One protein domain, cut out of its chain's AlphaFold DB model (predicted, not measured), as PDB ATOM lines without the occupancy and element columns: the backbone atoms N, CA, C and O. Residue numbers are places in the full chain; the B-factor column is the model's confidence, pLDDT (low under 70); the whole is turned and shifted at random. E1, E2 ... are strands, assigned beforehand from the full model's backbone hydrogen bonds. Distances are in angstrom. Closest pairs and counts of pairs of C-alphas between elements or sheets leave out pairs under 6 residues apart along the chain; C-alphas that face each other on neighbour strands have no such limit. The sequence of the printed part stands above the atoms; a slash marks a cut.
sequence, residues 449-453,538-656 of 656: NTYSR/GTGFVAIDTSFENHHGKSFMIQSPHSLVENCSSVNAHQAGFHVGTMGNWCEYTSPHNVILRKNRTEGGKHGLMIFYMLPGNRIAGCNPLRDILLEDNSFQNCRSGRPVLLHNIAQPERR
ATOM      1  N   ASN A 449     -18.658  13.708 -26.021       96.75
ATOM      2  CA  ASN A 449     -18.820  13.878 -24.577       96.75
ATOM      3  C   ASN A 449     -18.225  15.216 -24.113       96.75
ATOM      4  O   ASN A 449     -17.026  15.443 -24.278       96.75
ATOM      5  N   THR A 450     -19.049  16.087 -23.520       96.25
ATOM      6  CA  THR A 450     -18.613  17.351 -22.894       96.25
ATOM      7  C   THR A 450     -18.904  17.353 -21.403       96.25
ATOM      8  O   THR A 450     -20.042  17.128 -20.991       96.25
ATOM      9  N   TYR A 451     -17.877  17.600 -20.588       93.81
ATOM     10  CA  TYR A 451     -17.976  17.497 -19.133       93.81
ATOM     11  C   TYR A 451     -16.843  18.219 -18.409       93.81
ATOM     12  O   TYR A 451     -15.838  18.585 -19.016       93.81
ATOM     13  N   SER A 452     -16.948  18.311 -17.081       88.75
ATOM     14  CA  SER A 452     -15.810  18.629 -16.213       88.75
ATOM     15  C   SER A 452     -15.559  17.573 -15.152       88.75
ATOM     16  O   SER A 452     -16.487  16.968 -14.617       88.75
ATOM     17  N   ARG A 453     -14.276  17.373 -14.824       86.06
ATOM     18  CA  ARG A 453     -13.874  16.512 -13.709       86.06
ATOM     19  C   ARG A 453     -13.868  17.259 -12.395       86.06
ATOM     20  O   ARG A 453     -13.504  18.437 -12.332       86.06
ATOM     21  N   GLY A 538     -17.315  23.891 -18.562       91.56
ATOM     22  CA  GLY A 538     -17.614  23.854 -19.993       91.56
ATOM     23  C   GLY A 538     -18.830  24.669 -20.434       91.56
ATOM     24  O   GLY A 538     -19.347  24.415 -21.517       91.56
ATOM     25  N   THR A 539     -19.258  25.649 -19.629       95.19
ATOM     26  CA  THR A 539     -20.276  26.654 -19.991       95.19
ATOM     27  C   THR A 539     -20.070  27.195 -21.409       95.19
ATOM     28  O   THR A 539     -18.957  27.592 -21.754       95.19
ATOM     29  N   GLY A 540     -21.135  27.249 -22.216       97.31
ATOM     30  CA  GLY A 540     -21.110  27.826 -23.567       97.31
ATOM     31  C   GLY A 540     -20.787  26.830 -24.685       97.31
ATOM     32  O   GLY A 540     -20.376  27.246 -25.778       97.31
ATOM     33  N   PHE A 541     -20.946  25.531 -24.422       98.56
ATOM     34  CA  PHE A 541     -20.788  24.478 -25.423       98.56
ATOM     35  C   PHE A 541     -21.875  24.561 -26.505       98.56
ATOM     36  O   PHE A 541     -23.053  24.788 -26.215       98.56
ATOM     37  N   VAL A 542     -21.478  24.340 -27.760       98.75
ATOM     38  CA  VAL A 542     -22.390  24.343 -28.908       98.75
ATOM     39  C   VAL A 542     -22.074  23.177 -29.845       98.75
ATOM     40  O   VAL A 542     -20.930  23.012 -30.267       98.75
ATOM     41  N   ALA A 543     -23.097  22.413 -30.228       98.88
ATOM     42  CA  ALA A 543     -23.046  21.441 -31.316       98.88
ATOM     43  C   ALA A 543     -24.112  21.757 -32.370       98.88
ATOM     44  O   ALA A 543     -25.290  21.876 -32.032       98.88
ATOM     45  N   ILE A 544     -23.706  21.893 -33.633       98.88
ATOM     46  CA  ILE A 544     -24.592  22.251 -34.752       98.88
ATOM     47  C   ILE A 544     -24.315  21.333 -35.943       98.88
ATOM     48  O   ILE A 544     -23.156  21.022 -36.232       98.88
ATOM     49  N   ASP A 545     -25.367  20.902 -36.641       98.81
ATOM     50  CA  ASP A 545     -25.286  20.157 -37.910       98.81
ATOM     51  C   ASP A 545     -24.386  18.909 -37.844       98.81
ATOM     52  O   ASP A 545     -23.732  18.529 -38.815       98.81
ATOM     53  N   THR A 546     -24.307  18.278 -36.673       98.88
ATOM     54  CA  THR A 546     -23.365  17.186 -36.407       98.88
ATOM     55  C   THR A 546     -24.083  15.842 -36.348       98.88
ATOM     56  O   THR A 546     -25.189  15.737 -35.816       98.88
ATOM     57  N   SER A 547     -23.468  14.790 -36.891       98.56
ATOM     58  CA  SER A 547     -24.092  13.466 -36.976       98.56
ATOM     59  C   SER A 547     -23.178  12.323 -36.555       98.56
ATOM     60  O   SER A 547     -22.032  12.255 -37.000       98.56
ATOM     61  N   PHE A 548     -23.722  11.367 -35.802       98.31
ATOM     62  CA  PHE A 548     -23.039  10.112 -35.488       98.31
ATOM     63  C   PHE A 548     -23.878   8.902 -35.875       98.31
ATOM     64  O   PHE A 548     -25.094   8.889 -35.664       98.31
ATOM     65  N   GLU A 549     -23.224   7.869 -36.399       95.00
ATOM     66  CA  GLU A 549     -23.901   6.657 -36.838       95.00
ATOM     67  C   GLU A 549     -23.176   5.359 -36.476       95.00
ATOM     68  O   GLU A 549     -21.947   5.286 -36.423       95.00
ATOM     69  N   ASN A 550     -23.970   4.309 -36.244       90.62
ATOM     70  CA  ASN A 550     -23.525   2.918 -36.132       90.62
ATOM     71  C   ASN A 550     -22.356   2.719 -35.150       90.62
ATOM     72  O   ASN A 550     -21.377   2.051 -35.468       90.62
ATOM     73  N   HIS A 551     -22.447   3.311 -33.959       87.88
ATOM     74  CA  HIS A 551     -21.341   3.369 -33.006       87.88
ATOM     75  C   HIS A 551     -21.748   2.939 -31.586       87.88
ATOM     76  O   HIS A 551     -22.924   2.968 -31.204       87.88
ATOM     77  N   HIS A 552     -20.769   2.513 -30.791       84.75
ATOM     78  CA  HIS A 552     -20.999   2.112 -29.407       84.75
ATOM     79  C   HIS A 552     -21.238   3.340 -28.504       84.75
ATOM     80  O   HIS A 552     -20.908   4.457 -28.867       84.75
ATOM     81  N   GLY A 553     -21.855   3.176 -27.333       87.31
ATOM     82  CA  GLY A 553     -22.135   4.302 -26.432       87.31
ATOM     83  C   GLY A 553     -23.288   5.215 -26.885       87.31
ATOM     84  O   GLY A 553     -24.340   4.737 -27.328       87.31
ATOM     85  N   LYS A 554     -23.123   6.524 -26.680       92.88
ATOM     86  CA  LYS A 554     -24.115   7.599 -26.856       92.88
ATOM     87  C   LYS A 554     -23.641   8.598 -27.902       92.88
ATOM     88  O   LYS A 554     -22.474   8.970 -27.883       92.88
ATOM     89  N   SER A 555     -24.502   9.051 -28.812       97.56
ATOM     90  CA  SER A 555     -24.048   9.986 -29.857       97.56
ATOM     91  C   SER A 555     -23.684  11.354 -29.285       97.56
ATOM     92  O   SER A 555     -22.627  11.878 -29.613       97.56
ATOM     93  N   PHE A 556     -24.509  11.894 -28.386       98.25
ATOM     94  CA  PHE A 556     -24.270  13.174 -27.719       98.25
ATOM     95  C   PHE A 556     -24.432  13.024 -26.204       98.25
ATOM     96  O   PHE A 556     -25.554  12.914 -25.713       98.25
ATOM     97  N   MET A 557     -23.322  13.025 -25.467       96.31
ATOM     98  CA  MET A 557     -23.275  13.072 -24.005       96.31
ATOM     99  C   MET A 557     -23.006  14.512 -23.547       96.31
ATOM    100  O   MET A 557     -21.898  15.036 -23.675       96.31
ATOM    101  N   ILE A 558     -24.041  15.160 -23.018       97.06
ATOM    102  CA  ILE A 558     -24.032  16.559 -22.597       97.06
ATOM    103  C   ILE A 558     -24.056  16.616 -21.072       97.06
ATOM    104  O   ILE A 558     -25.095  16.388 -20.453       97.06
ATOM    105  N   GLN A 559     -22.906  16.923 -20.471       95.56
ATOM    106  CA  GLN A 559     -22.781  17.110 -19.019       95.56
ATOM    107  C   GLN A 559     -22.537  18.576 -18.645       95.56
ATOM    108  O   GLN A 559     -22.816  18.978 -17.518       95.56
ATOM    109  N   SER A 560     -22.013  19.386 -19.567       94.69
ATOM    110  CA  SER A 560     -21.745  20.811 -19.346       94.69
ATOM    111  C   SER A 560     -23.035  21.647 -19.274       94.69
ATOM    112  O   SER A 560     -23.963  21.404 -20.054       94.69
ATOM    113  N   PRO A 561     -23.109  22.657 -18.386       95.06
ATOM    114  CA  PRO A 561     -24.222  23.599 -18.357       95.06
ATOM    115  C   PRO A 561     -24.126  24.599 -19.512       95.06
ATOM    116  O   PRO A 561     -23.093  24.684 -20.178       95.06
ATOM    117  N   HIS A 562     -25.199  25.358 -19.747       97.56
ATOM    118  CA  HIS A 562     -25.284  26.333 -20.837       97.56
ATOM    119  C   HIS A 562     -24.844  25.717 -22.173       97.56
ATOM    120  O   HIS A 562     -23.885  26.175 -22.800       97.56
ATOM    121  N   SER A 563     -25.516  24.632 -22.557       98.44
ATOM    122  CA  SER A 563     -25.180  23.831 -23.736       98.44
ATOM    123  C   SER A 563     -26.293  23.899 -24.770       98.44
ATOM    124  O   SER A 563     -27.467  23.768 -24.427       98.44
ATOM    125  N   LEU A 564     -25.934  24.030 -26.045       98.75
ATOM    126  CA  LEU A 564     -26.889  23.993 -27.150       98.75
ATOM    127  C   LEU A 564     -26.519  22.900 -28.152       98.75
ATOM    128  O   LEU A 564     -25.388  22.846 -28.627       98.75
ATOM    129  N   VAL A 565     -27.485  22.048 -28.488       98.88
ATOM    130  CA  VAL A 565     -27.361  21.017 -29.523       98.88
ATOM    131  C   VAL A 565     -28.488  21.213 -30.527       98.88
ATOM    132  O   VAL A 565     -29.665  21.064 -30.187       98.88
ATOM    133  N   GLU A 566     -28.125  21.569 -31.754       98.81
ATOM    134  CA  GLU A 566     -29.062  21.973 -32.794       98.81
ATOM    135  C   GLU A 566     -28.847  21.225 -34.106       98.81
ATOM    136  O   GLU A 566     -27.730  21.139 -34.611       98.81
ATOM    137  N   ASN A 567     -29.946  20.750 -34.695       98.75
ATOM    138  CA  ASN A 567     -29.952  20.076 -35.997       98.75
ATOM    139  C   ASN A 567     -28.969  18.891 -36.083       98.75
ATOM    140  O   ASN A 567     -28.447  18.546 -37.147       98.75
ATOM    141  N   CYS A 568     -28.720  18.240 -34.950       98.88
ATOM    142  CA  CYS A 568     -27.840  17.091 -34.862       98.88
ATOM    143  C   CYS A 568     -28.613  15.783 -35.051       98.88
ATOM    144  O   CYS A 568     -29.822  15.700 -34.805       98.88
ATOM    145  N   SER A 569     -27.908  14.727 -35.469       98.50
ATOM    146  CA  SER A 569     -28.530  13.420 -35.679       98.50
ATOM    147  C   SER A 569     -27.757  12.235 -35.139       98.50
ATOM    148  O   SER A 569     -26.536  12.164 -35.247       98.50
ATOM    149  N   SER A 570     -28.504  11.256 -34.642       97.94
ATOM    150  CA  SER A 570     -27.997   9.948 -34.254       97.94
ATOM    151  C   SER A 570     -28.670   8.858 -35.080       97.94
ATOM    152  O   SER A 570     -29.897   8.821 -35.169       97.94
ATOM    153  N   VAL A 571     -27.879   7.957 -35.660       95.94
ATOM    154  CA  VAL A 571     -28.392   6.760 -36.333       95.94
ATOM    155  C   VAL A 571     -27.807   5.526 -35.666       95.94
ATOM    156  O   VAL A 571     -26.594   5.343 -35.632       95.94
ATOM    157  N   ASN A 572     -28.661   4.650 -35.145       90.38
ATOM    158  CA  ASN A 572     -28.239   3.395 -34.527       90.38
ATOM    159  C   ASN A 572     -27.159   3.569 -33.436       90.38
ATOM    160  O   ASN A 572     -26.144   2.885 -33.469       90.38
ATOM    161  N   ALA A 573     -27.349   4.443 -32.447       89.31
ATOM    162  CA  ALA A 573     -26.474   4.455 -31.267       89.31
ATOM    163  C   ALA A 573     -26.682   3.204 -30.385       89.31
ATOM    164  O   ALA A 573     -27.801   2.685 -30.268       89.31
ATOM    165  N   HIS A 574     -25.648   2.717 -29.691       86.25
ATOM    166  CA  HIS A 574     -25.825   1.594 -28.757       86.25
ATOM    167  C   HIS A 574     -26.820   1.906 -27.646       86.25
ATOM    168  O   HIS A 574     -27.739   1.122 -27.404       86.25
ATOM    169  N   GLN A 575     -26.607   3.033 -26.966       86.38
ATOM    170  CA  GLN A 575     -27.305   3.409 -25.744       86.38
ATOM    171  C   GLN A 575     -28.332   4.504 -26.012       86.38
ATOM    172  O   GLN A 575     -29.526   4.261 -25.853       86.38
ATOM    173  N   ALA A 576     -27.893   5.689 -26.432       91.94
ATOM    174  CA  ALA A 576     -28.805   6.784 -26.726       91.94
ATOM    175  C   ALA A 576     -28.297   7.699 -27.830       91.94
ATOM    176  O   ALA A 576     -27.091   7.896 -27.960       91.94
ATOM    177  N   GLY A 577     -29.221   8.302 -28.576       96.31
ATOM    178  CA  GLY A 577     -28.866   9.420 -29.445       96.31
ATOM    179  C   GLY A 577     -28.381  10.612 -28.626       96.31
ATOM    180  O   GLY A 577     -27.259  11.074 -28.803       96.31
ATOM    181  N   PHE A 578     -29.176  11.044 -27.654       97.81
ATOM    182  CA  PHE A 578     -28.863  12.187 -26.803       97.81
ATOM    183  C   PHE A 578     -28.933  11.779 -25.335       97.81
ATOM    184  O   PHE A 578     -29.857  11.080 -24.920       97.81
ATOM    185  N   HIS A 579     -27.963  12.212 -24.542       95.69
ATOM    186  CA  HIS A 579     -27.968  12.064 -23.098       95.69
ATOM    187  C   HIS A 579     -27.584  13.389 -22.450       95.69
ATOM    188  O   HIS A 579     -26.486  13.884 -22.677       95.69
ATOM    189  N   VAL A 580     -28.482  13.949 -21.641       95.56
ATOM    190  CA  VAL A 580     -28.194  15.105 -20.786       95.56
ATOM    191  C   VAL A 580     -28.093  14.614 -19.354       95.56
ATOM    192  O   VAL A 580     -29.067  14.105 -18.808       95.56
ATOM    193  N   GLY A 581     -26.924  14.707 -18.743       92.25
ATOM    194  CA  GLY A 581     -26.752  14.089 -17.438       92.25
ATOM    195  C   GLY A 581     -25.317  14.025 -16.974       92.25
ATOM    196  O   GLY A 581     -24.449  14.725 -17.478       92.25
ATOM    197  N   THR A 582     -25.083  13.152 -16.009       89.12
ATOM    198  CA  THR A 582     -23.836  13.112 -15.244       89.12
ATOM    199  C   THR A 582     -23.340  11.678 -15.137       89.12
ATOM    200  O   THR A 582     -24.155  10.773 -14.963       89.12
ATOM    201  N   MET A 583     -22.025  11.455 -15.215       86.75
ATOM    202  CA  MET A 583     -21.402  10.124 -15.192       86.75
ATOM    203  C   MET A 583     -20.482   9.941 -13.970       86.75
ATOM    204  O   MET A 583     -19.259   9.825 -14.088       86.75
ATOM    205  N   GLY A 584     -21.072   9.842 -12.774       83.81
ATOM    206  CA  GLY A 584     -20.333   9.871 -11.506       83.81
ATOM    207  C   GLY A 584     -19.271   8.783 -11.299       83.81
ATOM    208  O   GLY A 584     -18.269   9.032 -10.634       83.81
ATOM    209  N   ASN A 585     -19.395   7.603 -11.921       82.25
ATOM    210  CA  ASN A 585     -18.338   6.575 -11.860       82.25
ATOM    211  C   ASN A 585     -16.973   7.069 -12.358       82.25
ATOM    212  O   ASN A 585     -15.940   6.538 -11.957       82.25
ATOM    213  N   TRP A 586     -16.975   8.054 -13.255       83.94
ATOM    214  CA  TRP A 586     -15.783   8.558 -13.933       83.94
ATOM    215  C   TRP A 586     -15.294   9.891 -13.363       83.94
ATOM    216  O   TRP A 586     -14.420  10.530 -13.945       83.94
ATOM    217  N   CYS A 587     -15.842  10.310 -12.218       83.94
ATOM    218  CA  CYS A 587     -15.620  11.636 -11.645       83.94
ATOM    219  C   CYS A 587     -16.043  12.791 -12.580       83.94
ATOM    220  O   CYS A 587     -15.531  13.905 -12.463       83.94
ATOM    221  N   GLU A 588     -16.989  12.525 -13.488       87.81
ATOM    222  CA  GLU A 588     -17.606  13.486 -14.409       87.81
ATOM    223  C   GLU A 588     -18.945  13.914 -13.799       87.81
ATOM    224  O   GLU A 588     -19.933  13.189 -13.895       87.81
ATOM    225  N   TYR A 589     -18.950  15.026 -13.057       71.12
ATOM    226  CA  TYR A 589     -19.998  15.325 -12.069       71.12
ATOM    227  C   TYR A 589     -20.706  16.674 -12.246       71.12
ATOM    228  O   TYR A 589     -21.337  17.185 -11.321       71.12
ATOM    229  N   THR A 590     -20.623  17.282 -13.423       79.12
ATOM    230  CA  THR A 590     -21.353  18.525 -13.676       79.12
ATOM    231  C   THR A 590     -22.856  18.267 -13.680       79.12
ATOM    232  O   THR A 590     -23.298  17.215 -14.138       79.12
ATOM    233  N   SER A 591     -23.635  19.221 -13.166       87.00
ATOM    234  CA  SER A 591     -25.091  19.213 -13.307       87.00
ATOM    235  C   SER A 591     -25.482  20.057 -14.523       87.00
ATOM    236  O   SER A 591     -25.464  21.290 -14.422       87.00
ATOM    237  N   PRO A 592     -25.780  19.447 -15.684       91.56
ATOM    238  CA  PRO A 592     -26.238  20.202 -16.837       91.56
ATOM    239  C   PRO A 592     -27.566  20.908 -16.543       91.56
ATOM    240  O   PRO A 592     -28.548  20.300 -16.118       91.56
ATOM    241  N   HIS A 593     -27.576  22.208 -16.813       93.38
ATOM    242  CA  HIS A 593     -28.733  23.090 -16.743       93.38
ATOM    243  C   HIS A 593     -28.603  24.182 -17.811       93.38
ATOM    244  O   HIS A 593     -27.528  24.358 -18.391       93.38
ATOM    245  N   ASN A 594     -29.702  24.876 -18.113       96.56
ATOM    246  CA  ASN A 594     -29.814  25.753 -19.282       96.56
ATOM    247  C   ASN A 594     -29.330  25.045 -20.562       96.56
ATOM    248  O   ASN A 594     -28.423  25.502 -21.261       96.56
ATOM    249  N   VAL A 595     -29.900  23.868 -20.825       97.94
ATOM    250  CA  VAL A 595     -29.585  23.076 -22.019       97.94
ATOM    251  C   VAL A 595     -30.693  23.268 -23.042       97.94
ATOM    252  O   VAL A 595     -31.872  23.255 -22.686       97.94
ATOM    253  N   ILE A 596     -30.322  23.456 -24.304       98.56
ATOM    254  CA  ILE A 596     -31.246  23.556 -25.435       98.56
ATOM    255  C   ILE A 596     -30.961  22.390 -26.378       98.56
ATOM    256  O   ILE A 596     -29.872  22.296 -26.942       98.56
ATOM    257  N   LEU A 597     -31.942  21.507 -26.558       98.50
ATOM    258  CA  LEU A 597     -31.948  20.513 -27.627       98.50
ATOM    259  C   LEU A 597     -32.998  20.947 -28.650       98.50
ATOM    260  O   LEU A 597     -34.194  20.895 -28.358       98.50
ATOM    261  N   ARG A 598     -32.558  21.375 -29.835       98.25
ATOM    262  CA  ARG A 598     -33.440  21.884 -30.890       98.25
ATOM    263  C   ARG A 598     -33.282  21.131 -32.208       98.25
ATOM    264  O   ARG A 598     -32.167  20.972 -32.697       98.25
ATOM    265  N   LYS A 599     -34.391  20.738 -32.840       98.38
ATOM    266  CA  LYS A 599     -34.408  20.161 -34.204       98.38
ATOM    267  C   LYS A 599     -33.532  18.914 -34.363       98.38
ATOM    268  O   LYS A 599     -33.035  18.627 -35.450       98.38
ATOM    269  N   ASN A 600     -33.312  18.173 -33.279       98.62
ATOM    270  CA  ASN A 600     -32.474  16.986 -33.318       98.62
ATOM    271  C   ASN A 600     -33.276  15.748 -33.700       98.62
ATOM    272  O   ASN A 600     -34.474  15.651 -33.427       98.62
ATOM    273  N   ARG A 601     -32.597  14.773 -34.303       97.69
ATOM    274  CA  ARG A 601     -33.225  13.527 -34.748       97.69
ATOM    275  C   ARG A 601     -32.463  12.291 -34.294       97.69
ATOM    276  O   ARG A 601     -31.241  12.231 -34.408       97.69
ATOM    277  N   THR A 602     -33.191  11.277 -33.851       97.06
ATOM    278  CA  THR A 602     -32.659   9.925 -33.681       97.06
ATOM    279  C   THR A 602     -33.445   8.958 -34.545       97.06
ATOM    280  O   THR A 602     -34.675   8.962 -34.504       97.06
ATOM    281  N   GLU A 603     -32.720   8.115 -35.270       95.00
ATOM    282  CA  GLU A 603     -33.246   6.977 -36.015       95.00
ATOM    283  C   GLU A 603     -32.603   5.695 -35.473       95.00
ATOM    284  O   GLU A 603     -31.389   5.489 -35.570       95.00
ATOM    285  N   GLY A 604     -33.403   4.836 -34.849       89.69
ATOM    286  CA  GLY A 604     -32.903   3.609 -34.242       89.69
ATOM    287  C   GLY A 604     -32.280   3.824 -32.859       89.69
ATOM    288  O   GLY A 604     -32.655   4.703 -32.083       89.69
ATOM    289  N   GLY A 605     -31.321   2.966 -32.521       86.38
ATOM    290  CA  GLY A 605     -30.643   2.976 -31.223       86.38
ATOM    291  C   GLY A 605     -31.474   2.413 -30.064       86.38
ATOM    292  O   GLY A 605     -32.611   1.986 -30.259       86.38
ATOM    293  N   LYS A 606     -30.914   2.323 -28.847       87.50
ATOM    294  CA  LYS A 606     -31.676   1.811 -27.686       87.50
ATOM    295  C   LYS A 606     -32.663   2.863 -27.168       87.50
ATOM    296  O   LYS A 606     -33.840   2.538 -27.011       87.50
ATOM    297  N   HIS A 607     -32.218   4.100 -26.971       91.31
ATOM    298  CA  HIS A 607     -33.049   5.251 -26.608       91.31
ATOM    299  C   HIS A 607     -32.786   6.436 -27.551       91.31
ATOM    300  O   HIS A 607     -31.700   6.571 -28.111       91.31
ATOM    301  N   GLY A 608     -33.770   7.313 -27.718       94.56
ATOM    302  CA  GLY A 608     -33.607   8.578 -28.429       94.56
ATOM    303  C   GLY A 608     -32.976   9.637 -27.534       94.56
ATOM    304  O   GLY A 608     -31.944  10.201 -27.891       94.56
ATOM    305  N   LEU A 609     -33.563   9.825 -26.350       95.00
ATOM    306  CA  LEU A 609     -33.127  10.762 -25.321       95.00
ATOM    307  C   LEU A 609     -33.080  10.073 -23.952       95.00
ATOM    308  O   LEU A 609     -34.047   9.435 -23.533       95.00
ATOM    309  N   MET A 610     -31.971  10.239 -23.241       93.25
ATOM    310  CA  MET A 610     -31.844   9.922 -21.822       93.25
ATOM    311  C   MET A 610     -31.558  11.198 -21.038       93.25
ATOM    312  O   MET A 610     -30.785  12.041 -21.488       93.25
ATOM    313  N   ILE A 611     -32.152  11.327 -19.860       91.81
ATOM    314  CA  ILE A 611     -31.807  12.371 -18.904       91.81
ATOM    315  C   ILE A 611     -31.743  11.754 -17.515       91.81
ATOM    316  O   ILE A 611     -32.766  11.278 -17.022       91.81
ATOM    317  N   PHE A 612     -30.557  11.729 -16.904       89.38
ATOM    318  CA  PHE A 612     -30.387  11.283 -15.521       89.38
ATOM    319  C   PHE A 612     -29.068  11.746 -14.899       89.38
ATOM    320  O   PHE A 612     -28.064  11.970 -15.573       89.38
ATOM    321  N   TYR A 613     -29.059  11.836 -13.571       89.44
ATOM    322  CA  TYR A 613     -27.866  12.128 -12.783       89.44
ATOM    323  C   TYR A 613     -27.373  10.852 -12.098       89.44
ATOM    324  O   TYR A 613     -28.040  10.318 -11.206       89.44
ATOM    325  N   MET A 614     -26.217  10.345 -12.530       88.44
ATOM    326  CA  MET A 614     -25.666   9.081 -12.045       88.44
ATOM    327  C   MET A 614     -24.550   9.282 -11.022       88.44
ATOM    328  O   MET A 614     -23.594  10.020 -11.244       88.44
ATOM    329  N   LEU A 615     -24.658   8.543  -9.924       88.25
ATOM    330  CA  LEU A 615     -23.690   8.416  -8.842       88.25
ATOM    331  C   LEU A 615     -22.765   7.206  -9.054       88.25
ATOM    332  O   LEU A 615     -23.053   6.341  -9.891       88.25
ATOM    333  N   PRO A 616     -21.687   7.073  -8.257       86.44
ATOM    334  CA  PRO A 616     -20.821   5.910  -8.290       86.44
ATOM    335  C   PRO A 616     -21.589   4.629  -7.987       86.44
ATOM    336  O   PRO A 616     -22.518   4.605  -7.170       86.44
ATOM    337  N   GLY A 617     -21.166   3.556  -8.646       80.25
ATOM    338  CA  GLY A 617     -21.843   2.267  -8.610       80.25
ATOM    339  C   GLY A 617     -23.077   2.207  -9.512       80.25
ATOM    340  O   GLY A 617     -23.942   1.375  -9.257       80.25
ATOM    341  N   ASN A 618     -23.170   3.074 -10.532       78.88
ATOM    342  CA  ASN A 618     -24.300   3.142 -11.473       78.88
ATOM    343  C   ASN A 618     -25.666   3.330 -10.793       78.88
ATOM    344  O   ASN A 618     -26.686   2.805 -11.241       78.88
ATOM    345  N   ARG A 619     -25.689   4.092  -9.696       85.12
ATOM    346  CA  ARG A 619     -26.928   4.442  -8.996       85.12
ATOM    347  C   ARG A 619     -27.457   5.762  -9.533       85.12
ATOM    348  O   ARG A 619     -26.696   6.709  -9.694       85.12
ATOM    349  N   ILE A 620     -28.755   5.840  -9.780       86.38
ATOM    350  CA  ILE A 620     -29.425   7.115 -10.046       86.38
ATOM    351  C   ILE A 620     -29.499   7.879  -8.715       86.38
ATOM    352  O   ILE A 620     -29.737   7.264  -7.673       86.38
ATOM    353  N   ALA A 621     -29.219   9.184  -8.717       87.75
ATOM    354  CA  ALA A 621     -29.284   9.981  -7.489       87.75
ATOM    355  C   ALA A 621     -30.699  10.015  -6.886       87.75
ATOM    356  O   ALA A 621     -31.676   9.694  -7.550       87.75
ATOM    357  N   GLY A 622     -30.824  10.399  -5.618       84.44
ATOM    358  CA  GLY A 622     -32.140  10.704  -5.042       84.44
ATOM    359  C   GLY A 622     -32.582  12.142  -5.324       84.44
ATOM    360  O   GLY A 622     -33.769  12.403  -5.454       84.44
ATOM    361  N   CYS A 623     -31.619  13.066  -5.415       88.38
ATOM    362  CA  CYS A 623     -31.858  14.489  -5.652       88.38
ATOM    363  C   CYS A 623     -32.199  14.816  -7.110       88.38
ATOM    364  O   CYS A 623     -31.945  14.012  -8.010       88.38
ATOM    365  N   ASN A 624     -32.720  16.028  -7.334       86.88
ATOM    366  CA  ASN A 624     -33.169  16.546  -8.629       86.88
ATOM    367  C   ASN A 624     -32.262  17.687  -9.149       86.88
ATOM    368  O   ASN A 624     -32.670  18.847  -9.144       86.88
ATOM    369  N   PRO A 625     -31.027  17.396  -9.594       86.75
ATOM    370  CA  PRO A 625     -30.065  18.423 -10.002       86.75
ATOM    371  C   PRO A 625     -30.285  18.951 -11.424       86.75
ATOM    372  O   PRO A 625     -29.840  20.054 -11.744       86.75
ATOM    373  N   LEU A 626     -30.945  18.168 -12.283       89.94
ATOM    374  CA  LEU A 626     -31.128  18.484 -13.697       89.94
ATOM    375  C   LEU A 626     -32.360  19.371 -13.882       89.94
ATOM    376  O   LEU A 626     -33.468  18.996 -13.492       89.94
ATOM    377  N   ARG A 627     -32.177  20.541 -14.495       87.69
ATOM    378  CA  ARG A 627     -33.230  21.556 -14.648       87.69
ATOM    379  C   ARG A 627     -32.983  22.463 -15.850       87.69
ATOM    380  O   ARG A 627     -31.893  22.461 -16.416       87.69
ATOM    381  N   ASP A 628     -33.989  23.245 -16.233       91.31
ATOM    382  CA  ASP A 628     -33.896  24.243 -17.309       91.31
ATOM    383  C   ASP A 628     -33.473  23.637 -18.663       91.31
ATOM    384  O   ASP A 628     -32.684  24.203 -19.427       91.31
ATOM    385  N   ILE A 629     -33.997  22.450 -18.970       94.25
ATOM    386  CA  ILE A 629     -33.745  21.734 -20.224       94.25
ATOM    387  C   ILE A 629     -34.908  22.018 -21.177       94.25
ATOM    388  O   ILE A 629     -36.045  21.647 -20.890       94.25
ATOM    389  N   LEU A 630     -34.611  22.693 -22.289       95.06
ATOM    390  CA  LEU A 630     -35.557  23.013 -23.358       95.06
ATOM    391  C   LEU A 630     -35.457  21.968 -24.466       95.06
ATOM    392  O   LEU A 630     -34.379  21.752 -25.028       95.06
ATOM    393  N   LEU A 631     -36.592  21.351 -24.789       95.75
ATOM    394  CA  LEU A 631     -36.756  20.472 -25.940       95.75
ATOM    395  C   LEU A 631     -37.660  21.163 -26.967       95.75
ATOM    396  O   LEU A 631     -38.836  21.385 -26.684       95.75
ATOM    397  N   GLU A 632     -37.116  21.455 -28.147       96.31
ATOM    398  CA  GLU A 632     -37.813  22.139 -29.247       96.31
ATOM    399  C   GLU A 632     -37.665  21.328 -30.548       96.31
ATOM    400  O   GLU A 632     -36.551  21.009 -30.965       96.31
ATOM    401  N   ASP A 633     -38.771  20.954 -31.193       96.62
ATOM    402  CA  ASP A 633     -38.782  20.295 -32.515       96.62
ATOM    403  C   ASP A 633     -37.902  19.025 -32.662       96.62
ATOM    404  O   ASP A 633     -37.364  18.739 -33.733       96.62
ATOM    405  N   ASN A 634     -37.722  18.231 -31.601       96.62
ATOM    406  CA  ASN A 634     -36.917  17.000 -31.670       96.62
ATOM    407  C   ASN A 634     -37.751  15.778 -32.093       96.62
ATOM    408  O   ASN A 634     -38.907  15.633 -31.698       96.62
ATOM    409  N   SER A 635     -37.134  14.847 -32.826       95.69
ATOM    410  CA  SER A 635     -37.759  13.604 -33.294       95.69
ATOM    411  C   SER A 635     -36.955  12.376 -32.863       95.69
ATOM    412  O   SER A 635     -35.777  12.247 -33.190       95.69
ATOM    413  N   PHE A 636     -37.585  11.439 -32.153       95.00
ATOM    414  CA  PHE A 636     -36.944  10.207 -31.680       95.00
ATOM    415  C   PHE A 636     -37.721   8.990 -32.183       95.00
ATOM    416  O   PHE A 636     -38.804   8.695 -31.675       95.00
ATOM    417  N   GLN A 637     -37.185   8.299 -33.189       93.50
ATOM    418  CA  GLN A 637     -37.900   7.260 -33.929       93.50
ATOM    419  C   GLN A 637     -37.170   5.914 -33.889       93.50
ATOM    420  O   GLN A 637     -35.953   5.836 -33.716       93.50
ATOM    421  N   ASN A 638     -37.948   4.837 -34.031       91.75
ATOM    422  CA  ASN A 638     -37.469   3.461 -34.213       91.75
ATOM    423  C   ASN A 638     -36.518   2.937 -33.113       91.75
ATOM    424  O   ASN A 638     -35.718   2.029 -33.337       91.75
ATOM    425  N   CYS A 639     -36.619   3.468 -31.888       89.88
ATOM    426  CA  CYS A 639     -35.786   3.042 -30.764       89.88
ATOM    427  C   CYS A 639     -36.118   1.609 -30.298       89.88
ATOM    428  O   CYS A 639     -37.254   1.302 -29.932       89.88
ATOM    429  N   ARG A 640     -35.092   0.754 -30.199       88.38
ATOM    430  CA  ARG A 640     -35.190  -0.683 -29.872       88.38
ATOM    431  C   ARG A 640     -35.803  -0.982 -28.505       88.38
ATOM    432  O   ARG A 640     -36.333  -2.066 -28.304       88.38
ATOM    433  N   SER A 641     -35.705  -0.064 -27.543       84.38
ATOM    434  CA  SER A 641     -36.239  -0.291 -26.190       84.38
ATOM    435  C   SER A 641     -37.760  -0.161 -26.084       84.38
ATOM    436  O   SER A 641     -38.308  -0.438 -25.018       84.38
ATOM    437  N   GLY A 642     -38.438   0.359 -27.115       83.38
ATOM    438  CA  GLY A 642     -39.836   0.795 -27.016       83.38
ATOM    439  C   GLY A 642     -40.050   2.014 -26.101       83.38
ATOM    440  O   GLY A 642     -41.175   2.480 -25.957       83.38
ATOM    441  N   ARG A 643     -38.982   2.556 -25.493       85.50
ATOM    442  CA  ARG A 643     -38.980   3.760 -24.651       85.50
ATOM    443  C   ARG A 643     -38.021   4.790 -25.259       85.50
ATOM    444  O   ARG A 643     -36.852   4.839 -24.868       85.50
ATOM    445  N   PRO A 644     -38.473   5.592 -26.240       88.19
ATOM    446  CA  PRO A 644     -37.603   6.535 -26.942       88.19
ATOM    447  C   PRO A 644     -37.065   7.639 -26.024       88.19
ATOM    448  O   PRO A 644     -35.996   8.178 -26.296       88.19
ATOM    449  N   VAL A 645     -37.758   7.945 -24.925       89.94
ATOM    450  CA  VAL A 645     -37.340   8.948 -23.943       89.94
ATOM    451  C   VAL A 645     -37.312   8.323 -22.549       89.94
ATOM    452  O   VAL A 645     -38.295   7.716 -22.125       89.94
ATOM    453  N   LEU A 646     -36.192   8.483 -21.842       87.50
ATOM    454  CA  LEU A 646     -36.021   8.126 -20.432       87.50
ATOM    455  C   LEU A 646     -35.662   9.371 -19.627       87.50
ATOM    456  O   LEU A 646     -34.655  10.011 -19.917       87.50
ATOM    457  N   LEU A 647     -36.464   9.692 -18.613       85.94
ATOM    458  CA  LEU A 647     -36.282  10.861 -17.754       85.94
ATOM    459  C   LEU A 647     -36.248  10.415 -16.292       85.94
ATOM    460  O   LEU A 647     -37.204   9.809 -15.818       85.94
ATOM    461  N   HIS A 648     -35.171  10.742 -15.586       82.81
ATOM    462  CA  HIS A 648     -35.030  10.533 -14.147       82.81
ATOM    463  C   HIS A 648     -34.406  11.777 -13.505       82.81
ATOM    464  O   HIS A 648     -33.497  12.378 -14.077       82.81
ATOM    465  N   ASN A 649     -34.862  12.136 -12.301       74.38
ATOM    466  CA  ASN A 649     -34.261  13.179 -11.456       74.38
ATOM    467  C   ASN A 649     -34.157  14.567 -12.099       74.38
ATOM    468  O   ASN A 649     -33.192  15.304 -11.890       74.38
ATOM    469  N   ILE A 650     -35.156  14.907 -12.905       76.94
ATOM    470  CA  ILE A 650     -35.234  16.164 -13.637       76.94
ATOM    471  C   ILE A 650     -36.437  16.972 -13.138       76.94
ATOM    472  O   ILE A 650     -37.528  16.421 -12.982       76.94
ATOM    473  N   ALA A 651     -36.251  18.273 -12.898       66.38
ATOM    474  CA  ALA A 651     -37.364  19.218 -12.790       66.38
ATOM    475  C   ALA A 651     -38.063  19.319 -14.155       66.38
ATOM    476  O   ALA A 651     -37.363  19.384 -15.161       66.38
ATOM    477  N   GLN A 652     -39.405  19.292 -14.211       60.53
ATOM    478  CA  GLN A 652     -40.151  19.102 -15.469       60.53
ATOM    479  C   GLN A 652     -39.544  19.888 -16.653       60.53
ATOM    480  O   GLN A 652     -39.426  21.110 -16.560       60.53
ATOM    481  N   PRO A 653     -39.138  19.215 -17.752       59.31
ATOM    482  CA  PRO A 653     -38.483  19.889 -18.868       59.31
ATOM    483  C   PRO A 653     -39.434  20.863 -19.570       59.31
ATOM    484  O   PRO A 653     -40.621  20.570 -19.736       59.31
ATOM    485  N   GLU A 654     -38.890  21.978 -20.056       68.38
ATOM    486  CA  GLU A 654     -39.620  22.935 -20.886       68.38
ATOM    487  C   GLU A 654     -39.817  22.326 -22.286       68.38
ATOM    488  O   GLU A 654     -38.860  21.874 -22.923       68.38
ATOM    489  N   ARG A 655     -41.063  22.286 -22.770       57.06
ATOM    490  CA  ARG A 655     -41.407  21.808 -24.119       57.06
ATOM    491  C   ARG A 655     -41.972  22.971 -24.924       57.06
ATOM    492  O   ARG A 655     -42.873  23.649 -24.428       57.06
ATOM    493  N   ARG A 656     -41.449  23.191 -26.128       50.50
ATOM    494  CA  ARG A 656     -41.960  24.183 -27.080       50.50
ATOM    495  C   ARG A 656     -42.147  23.562 -28.450       50.50
ATOM    496  O   ARG A 656     -41.312  22.701 -28.812       50.50
TER     497      ARG A 656
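AT A GLANCE: This is residues 449 to 453 and 538 to 656 of the 656 residues of an uncharacterized protein of Victivallis vadensis (UniProt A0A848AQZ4). The chain is wound in short, stacked turns, a solenoid with three walls, each wall a parallel sheet made of one strand from each turn. The turns are E2-E3-E4, E5-E6-E7, E8-E9-E10 and E11-E12-E13; E1 sits beside E4 at one end of the stack, and the tail of the printed part packs beside E11 at the other, where residues 654 to 655 pair with 630 to 631. The printed part has 124 residues, with thirteen named strands, E1 to E13 in order, and no named helix; the class is all strand, though only 59 residues are in named strands. The sheets run E1 E4 E7 E10 E13, E2 E5 E8 E11 and E3 E6 E9 E12. The whole is compact, with a radius of gyration of the C-alphas of 13.1 A, and spans 31 by 28 by 24 A.

IN THESE COORDINATES: Find C-alpha 449 at (-18.820, 13.878, -24.577), where E1, residues 449 to 451, begins. After the cut come E2, 542 to 544, E3, 547 to 549, and E4, 554 to 558. Next are E5, 563 to 566, E6, 569 to 571, and E7, 576 to 583, which is 14.1 A long and bends by 81 degrees at residue 580. Then follow E8, 593 to 598, 15.0 A, E9, 601 to 603, and E10, 607 to 615, 20.3 A, which bends by 56 degrees at residue 611. Last come E11, 627 to 632, 15.3 A, E12, 635 to 637, and E13, 645 to 647, ending at C-alpha 647 (-36.282, 10.861, -17.754).

HOW THE PARTS SIT: Look first at the sheet E1 E4 E7 E10 E13, twisted, with edge strands E1 and E13. Here these N and O pairs are within hydrogen-bond range: N 450 and O 557 of E1 and E4, 3.0 A apart, N 579 and O 556 of E7 and E4, 2.8 A, N 610 and O 578 of E10 and E7, 2.8 A, and N 611 and O 646 of E10 and E13, 2.8 A. In the second sheet, N 543 and O 564 of E2 and E5 are 2.8 A apart, N 565 and O 596 of E5 and E8 2.9 A, and N 630 and O 595 of E8 and E11 2.8 A. In the third, N 571 and O 548 of E3 and E6 are 2.9 A apart, N 570 and O 601 of E6 and E9 2.9 A, and N 602 and O 635 of E9 and E12 2.8 A. At the turns E2 runs on into E3 at 73 degrees, and E11 into E12 at 80 degrees. Between the third sheet and the first, the closest C-alphas of E6 and E7 are those of Ser 570 and Gly 577, 4.9 A apart. E2 and E4 are apart.

THE WHOLE: The two C-alphas farthest apart are those of Gly 617 and Arg 656, 35.0 A. Residues 454 to 537 are not printed, and C-alphas 453 and 538 are 10.4 A apart across that cut. Of the links printed whole, E10 to E11 is long, with 11 residues. The mean pLDDT of the printed part is 90.2; residues 651 to 656, up to the chain's last, are under 70.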